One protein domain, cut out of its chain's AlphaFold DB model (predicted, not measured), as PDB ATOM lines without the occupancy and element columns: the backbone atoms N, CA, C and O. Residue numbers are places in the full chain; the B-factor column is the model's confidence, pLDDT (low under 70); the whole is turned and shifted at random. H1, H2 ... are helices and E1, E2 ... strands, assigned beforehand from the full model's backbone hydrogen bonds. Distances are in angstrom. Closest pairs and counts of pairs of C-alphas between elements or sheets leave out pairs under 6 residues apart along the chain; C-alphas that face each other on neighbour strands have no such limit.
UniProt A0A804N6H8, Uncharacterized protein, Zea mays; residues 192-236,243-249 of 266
ATOM      1  N   LEU A 192     200.707 120.698 179.716       93.44
ATOM      2  CA  LEU A 192     200.322 119.300 179.563       93.44
ATOM      3  C   LEU A 192     199.271 119.011 180.633       93.44
ATOM      4  O   LEU A 192     199.579 119.170 181.809       93.44
ATOM      5  N   ALA A 193     198.061 118.632 180.232       92.75
ATOM      6  CA  ALA A 193     196.958 118.333 181.141       92.75
ATOM      7  C   ALA A 193     196.725 116.819 181.254       92.75
ATOM      8  O   ALA A 193     196.953 116.084 180.288       92.75
ATOM      9  N   GLY A 194     196.241 116.377 182.412       90.88
ATOM     10  CA  GLY A 194     195.824 115.002 182.665       90.88
ATOM     11  C   GLY A 194     196.829 114.139 183.448       90.88
ATOM     12  O   GLY A 194     197.951 114.558 183.760       90.88
ATOM     13  N   PRO A 195     196.430 112.896 183.773       89.75
ATOM     14  CA  PRO A 195     197.127 112.049 184.745       89.75
ATOM     15  C   PRO A 195     198.418 111.416 184.210       89.75
ATOM     16  O   PRO A 195     199.210 110.870 184.980       89.75
ATOM     17  N   GLU A 196     198.630 111.458 182.895       88.00
ATOM     18  CA  GLU A 196     199.771 110.820 182.249       88.00
ATOM     19  C   GLU A 196     201.084 111.526 182.582       88.00
ATOM     20  O   GLU A 196     201.165 112.746 182.705       88.00
ATOM     21  N   SER A 197     202.155 110.744 182.701       88.94
ATOM     22  CA  SER A 197     203.480 111.298 182.977       88.94
ATOM     23  C   SER A 197     204.003 112.128 181.803       88.94
ATOM     24  O   SER A 197     203.835 111.775 180.635       88.94
ATOM     25  N   THR A 198     204.729 113.206 182.112       90.50
ATOM     26  CA  THR A 198     205.369 114.036 181.084       90.50
ATOM     27  C   THR A 198     206.411 113.234 180.300       90.50
ATOM     28  O   THR A 198     207.295 112.599 180.880       90.50
ATOM     29  N   SER A 199     206.358 113.316 178.968       89.38
ATOM     30  CA  SER A 199     207.373 112.722 178.093       89.38
ATOM     31  C   SER A 199     208.771 113.277 178.389       89.38
ATOM     32  O   SER A 199     208.944 114.468 178.656       89.38
ATOM     33  N   VAL A 200     209.802 112.439 178.248       91.12
ATOM     34  CA  VAL A 200     211.210 112.849 178.407       91.12
ATOM     35  C   VAL A 200     211.570 114.025 177.488       91.12
ATOM     36  O   VAL A 200     212.340 114.896 177.890       91.12
ATOM     37  N   PHE A 201     210.974 114.100 176.293       89.44
ATOM     38  CA  PHE A 201     211.195 115.200 175.345       89.44
ATOM     39  C   PHE A 201     210.532 116.516 175.765       89.44
ATOM     40  O   PHE A 201     210.937 117.579 175.307       89.44
ATOM     41  N   GLU A 202     209.524 116.460 176.635       89.06
ATOM     42  CA  GLU A 202     208.736 117.630 177.022       89.06
ATOM     43  C   GLU A 202     209.059 118.170 178.399       89.06
ATOM     44  O   GLU A 202     208.711 119.314 178.680       89.06
ATOM     45  N   LYS A 203     209.768 117.387 179.215       89.06
ATOM     46  CA  LYS A 203     210.080 117.664 180.621       89.06
ATOM     47  C   LYS A 203     210.548 119.096 180.906       89.06
ATOM     48  O   LYS A 203     210.265 119.630 181.968       89.06
ATOM     49  N   ASN A 204     211.259 119.702 179.960       91.56
ATOM     50  CA  ASN A 204     211.823 121.046 180.072       91.56
ATOM     51  C   ASN A 204     211.123 122.068 179.166       91.56
ATOM     52  O   ASN A 204     211.748 123.038 178.779       91.56
ATOM     53  N   SER A 205     209.896 121.812 178.718       90.88
ATOM     54  CA  SER A 205     209.209 122.648 177.721       90.88
ATOM     55  C   SER A 205     207.709 122.791 177.960       90.88
ATOM     56  O   SER A 205     207.050 123.496 177.197       90.88
ATOM     57  N   VAL A 206     207.173 122.108 178.977       93.88
ATOM     58  CA  VAL A 206     205.759 122.149 179.355       93.88
ATOM     59  C   VAL A 206     205.621 122.277 180.865       93.88
ATOM     60  O   VAL A 206     206.468 121.798 181.621       93.88
ATOM     61  N   TRP A 207     204.524 122.884 181.297       94.75
ATOM     62  CA  TRP A 207     204.055 122.782 182.670       94.75
ATOM     63  C   TRP A 207     203.017 121.661 182.753       94.75
ATOM     64  O   TRP A 207     201.974 121.734 182.107       94.75
ATOM     65  N   HIS A 208     203.326 120.604 183.505       94.25
ATOM     66  CA  HIS A 208     202.406 119.486 183.717       94.25
ATOM     67  C   HIS A 208     201.412 119.798 184.837       94.25
ATOM     68  O   HIS A 208     201.807 120.166 185.943       94.25
ATOM     69  N   ILE A 209     200.134 119.639 184.516       94.69
ATOM     70  CA  ILE A 209     198.976 119.751 185.393       94.69
ATOM     71  C   ILE A 209     198.275 118.393 185.353       94.69
ATOM     72  O   ILE A 209     197.942 117.903 184.277       94.69
ATOM     73  N   SER A 210     198.095 117.761 186.511       93.19
ATOM     74  CA  SER A 210     197.527 116.407 186.621       93.19
ATOM     75  C   SER A 210     196.036 116.331 186.286       93.19
ATOM     76  O   SER A 210     195.511 115.258 186.002       93.19
ATOM     77  N   GLU A 211     195.356 117.466 186.359       93.75
ATOM     78  CA  GLU A 211     193.929 117.631 186.155       93.75
ATOM     79  C   GLU A 211     193.588 117.919 184.691       93.75
ATOM     80  O   GLU A 211     194.384 118.490 183.940       93.75
ATOM     81  N   ASP A 212     192.358 117.575 184.312       92.06
ATOM     82  CA  ASP A 212     191.779 118.022 183.050       92.06
ATOM     83  C   ASP A 212     191.474 119.524 183.112       92.06
ATOM     84  O   ASP A 212     190.976 120.046 184.116       92.06
ATOM     85  N   LEU A 213     191.754 120.231 182.017       93.56
ATOM     86  CA  LEU A 213     191.503 121.664 181.901       93.56
ATOM     87  C   LEU A 213     190.219 121.927 181.115       93.56
ATOM     88  O   LEU A 213     190.036 121.430 180.004       93.56
ATOM     89  N   ASP A 214     189.346 122.784 181.647       95.19
ATOM     90  CA  ASP A 214     188.181 123.266 180.906       95.19
ATOM     91  C   ASP A 214     188.595 124.358 179.906       95.19
ATOM     92  O   ASP A 214     188.611 125.558 180.208       95.19
ATOM     93  N   ILE A 215     188.897 123.928 178.680       94.88
ATOM     94  CA  ILE A 215     189.311 124.803 177.579       94.88
ATOM     95  C   ILE A 215     188.248 125.861 177.254       94.88
ATOM     96  O   ILE A 215     188.594 126.983 176.881       94.88
ATOM     97  N   GLN A 216     186.955 125.557 177.402       96.50
ATOM     98  CA  GLN A 216     185.893 126.525 177.112       96.50
ATOM     99  C   GLN A 216     185.859 127.633 178.160       96.50
ATOM    100  O   GLN A 216     185.722 128.809 177.815       96.50
ATOM    101  N   SER A 217     186.027 127.279 179.433       97.31
ATOM    102  CA  SER A 217     186.157 128.261 180.509       97.31
ATOM    103  C   SER A 217     187.435 129.090 180.373       97.31
ATOM    104  O   SER A 217     187.377 130.310 180.522       97.31
ATOM    105  N   MET A 218     188.564 128.485 179.988       96.81
ATOM    106  CA  MET A 218     189.799 129.227 179.704       96.81
ATOM    107  C   MET A 218     189.617 130.217 178.544       96.81
ATOM    108  O   MET A 218     189.978 131.380 178.684       96.81
ATOM    109  N   LYS A 219     188.978 129.808 177.436       96.75
ATOM    110  CA  LYS A 219     188.670 130.702 176.301       96.75
ATOM    111  C   LYS A 219     187.798 131.890 176.710       96.75
ATOM    112  O   LYS A 219     188.060 133.013 176.285       96.75
ATOM    113  N   LYS A 220     186.790 131.660 177.557       97.56
ATOM    114  CA  LYS A 220     185.961 132.738 178.129       97.56
ATOM    115  C   LYS A 220     186.777 133.670 179.027       97.56
ATOM    116  O   LYS A 220     186.542 134.869 179.015       97.56
ATOM    117  N   ALA A 221     187.731 133.147 179.795       96.44
ATOM    118  CA  ALA A 221     188.614 133.978 180.608       96.44
ATOM    119  C   ALA A 221     189.571 134.816 179.741       96.44
ATOM    120  O   ALA A 221     189.782 135.993 180.034       96.44
ATOM    121  N   CYS A 222     190.096 134.258 178.644       96.31
ATOM    122  CA  CYS A 222     190.956 134.983 177.709       96.31
ATOM    123  C   CYS A 222     190.272 136.243 177.161       96.31
ATOM    124  O   CYS A 222     190.878 137.313 177.179       96.31
ATOM    125  N   SER A 223     189.003 136.150 176.742       95.12
ATOM    126  CA  SER A 223     188.278 137.302 176.184       95.12
ATOM    127  C   SER A 223     188.043 138.431 177.191       95.12
ATOM    128  O   SER A 223     187.908 139.580 176.780       95.12
ATOM    129  N   ILE A 224     188.024 138.130 178.493       96.62
ATOM    130  CA  ILE A 224     187.908 139.137 179.559       96.62
ATOM    131  C   ILE A 224     189.233 139.891 179.749       96.62
ATOM    132  O   ILE A 224     189.222 141.085 180.038       96.62
ATOM    133  N   LEU A 225     190.369 139.201 179.601       96.06
ATOM    134  CA  LEU A 225     191.703 139.759 179.854       96.06
ATOM    135  C   LEU A 225     192.256 140.593 178.693       96.06
ATOM    136  O   LEU A 225     193.119 141.439 178.920       96.06
ATOM    137  N   VAL A 226     191.790 140.360 177.462       97.56
ATOM    138  CA  VAL A 226     192.163 141.178 176.299       97.56
ATOM    139  C   VAL A 226     191.670 142.615 176.495       97.56
ATOM    140  O   VAL A 226     190.560 142.856 176.976       97.56
ATOM    141  N   GLY A 227     192.504 143.587 176.128       96.75
ATOM    142  CA  GLY A 227     192.213 145.013 176.256       96.75
ATOM    143  C   GLY A 227     193.084 145.735 177.285       96.75
ATOM    144  O   GLY A 227     194.171 145.283 177.640       96.75
ATOM    145  N   HIS A 228     192.621 146.912 177.711       97.69
ATOM    146  CA  HIS A 228     193.375 147.838 178.554       97.69
ATOM    147  C   HIS A 228     192.922 147.754 180.013       97.69
ATOM    148  O   HIS A 228     191.841 148.234 180.355       97.69
ATOM    149  N   HIS A 229     193.757 147.163 180.870       97.06
ATOM    150  CA  HIS A 229     193.388 146.829 182.249       97.06
ATOM    151  C   HIS A 229     194.495 147.167 183.244       97.06
ATOM    152  O   HIS A 229     195.676 147.243 182.895       97.06
ATOM    153  N   ASP A 230     194.109 147.320 184.510       96.50
ATOM    154  CA  ASP A 230     195.035 147.268 185.639       96.50
ATOM    155  C   ASP A 230     195.342 145.802 185.979       96.50
ATOM    156  O   ASP A 230     194.499 145.077 186.507       96.50
ATOM    157  N   PHE A 231     196.571 145.366 185.696       95.50
ATOM    158  CA  PHE A 231     197.027 144.000 185.962       95.50
ATOM    159  C   PHE A 231     197.693 143.841 187.341       95.50
ATOM    160  O   PHE A 231     198.527 142.955 187.530       95.50
ATOM    161  N   SER A 232     197.345 144.670 188.333       93.56
ATOM    162  CA  SER A 232     197.922 144.604 189.687       93.56
ATOM    163  C   SER A 232     197.827 143.217 190.327       93.56
ATOM    164  O   SER A 232     198.780 142.794 190.975       93.56
ATOM    165  N   SER A 233     196.739 142.474 190.094       94.12
ATOM    166  CA  SER A 233     196.564 141.104 190.606       94.12
ATOM    167  C   SER A 233     197.523 140.077 189.987       94.12
ATOM    168  O   SER A 233     197.759 139.035 190.586       94.12
ATOM    169  N   PHE A 234     198.096 140.369 188.817       91.62
ATOM    170  CA  PHE A 234     199.063 139.511 188.117       91.62
ATOM    171  C   PHE A 234     200.512 139.963 188.327       91.62
ATOM    172  O   PHE A 234     201.449 139.391 187.767       91.62
ATOM    173  N   ARG A 235     200.723 141.022 189.112       88.88
ATOM    174  CA  ARG A 235     202.034 141.625 189.321       88.88
ATOM    175  C   ARG A 235     202.726 140.991 190.525       88.88
ATOM    176  O   ARG A 235     202.199 140.998 191.633       88.88
ATOM    177  N   ALA A 236     203.952 140.512 190.326       87.38
ATOM    178  CA  ALA A 236     204.791 140.045 191.428       87.38
ATOM    179  C   ALA A 236     205.095 141.183 192.421       87.38
ATOM    180  O   ALA A 236     205.311 142.328 192.015       87.38
ATOM    181  N   SER A 243     203.804 151.542 186.243       91.94
ATOM    182  CA  SER A 243     202.358 151.351 186.198       91.94
ATOM    183  C   SER A 243     202.032 149.874 185.967       91.94
ATOM    184  O   SER A 243     202.713 149.249 185.141       91.94
ATOM    185  N   PRO A 244     201.019 149.316 186.653       92.12
ATOM    186  CA  PRO A 244     200.473 147.987 186.376       92.12
ATOM    187  C   PRO A 244     199.505 147.980 185.183       92.12
ATOM    188  O   PRO A 244     199.114 146.910 184.725       92.12
ATOM    189  N   VAL A 245     199.127 149.154 184.667       95.62
ATOM    190  CA  VAL A 245     198.167 149.280 183.571       95.62
ATOM    191  C   VAL A 245     198.831 148.906 182.250       95.62
ATOM    192  O   VAL A 245     199.838 149.507 181.861       95.62
ATOM    193  N   ARG A 246     198.295 147.904 181.557       94.81
ATOM    194  CA  ARG A 246     198.810 147.422 180.267       94.81
ATOM    195  C   ARG A 246     197.669 147.173 179.294       94.81
ATOM    196  O   ARG A 246     196.523 147.015 179.700       94.81
ATOM    197  N   THR A 247     198.020 147.137 178.016       96.50
ATOM    198  CA  THR A 247     197.142 146.639 176.961       96.50
ATOM    199  C   THR A 247     197.617 145.246 176.581       96.50
ATOM    200  O   THR A 247     198.803 145.066 176.300       96.50
ATOM    201  N   LEU A 248     196.715 144.270 176.637       97.00
ATOM    202  CA  LEU A 248     196.923 142.927 176.112       97.00
ATOM    203  C   LEU A 248     196.191 142.839 174.774       97.00
ATOM    204  O   LEU A 248     194.961 142.807 174.758       97.00
ATOM    205  N   ASP A 249     196.945 142.854 173.678       96.38
ATOM    206  CA  ASP A 249     196.379 142.910 172.325       96.38
ATOM    207  C   ASP A 249     195.744 141.573 171.919       96.38
ATOM    208  O   ASP A 249     194.650 141.546 171.355       96.38
TER     209      ASP A 249
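This is residues 192 to 236 and 243 to 249 of the 266 residues of an uncharacterized protein of Zea mays (UniProt A0A804N6H8). A loop, residues 192 to 206, closes on E1 at one end, and the helix H1, of which residues 215 to 224 stand free, bridges to a small two-stranded sheet, E2 and E3, at the other. The 52 printed residues run E1, H1, E2, E3, mixed helices and strands, with under half in named elements; the sheet E2 - E3 is antiparallel. The whole is only just extended, close to loose, with a radius of gyration of the C-alphas of 15.2 A and spans of 40 by 24 by 18 A.

Start at residues 192 to 193, paired parallel with residues 208 to 209 of E1, residues 207 to 209. E1 is apart from H1, residues 215 to 225, where 6 of 7 O i to N i+4 pairs are within hydrogen-bond range. E2, residues 227 to 230, and E3, residues 245 to 248, are antiparallel at 153 degrees; find N 227 and O 248 2.9 A apart.

Find C-alpha 207 of E1 at (204.055, 122.782, 182.670). H1 runs 15.3 A from C-alpha 215, E2 10.1 A, and E3 9.9 A to C-alpha 248 at (196.923, 142.927, 176.112).

Residues 237 to 242 are not printed; C-alphas 236 and 243 are 12.7 A apart. No printed residue is under 70 in pLDDT.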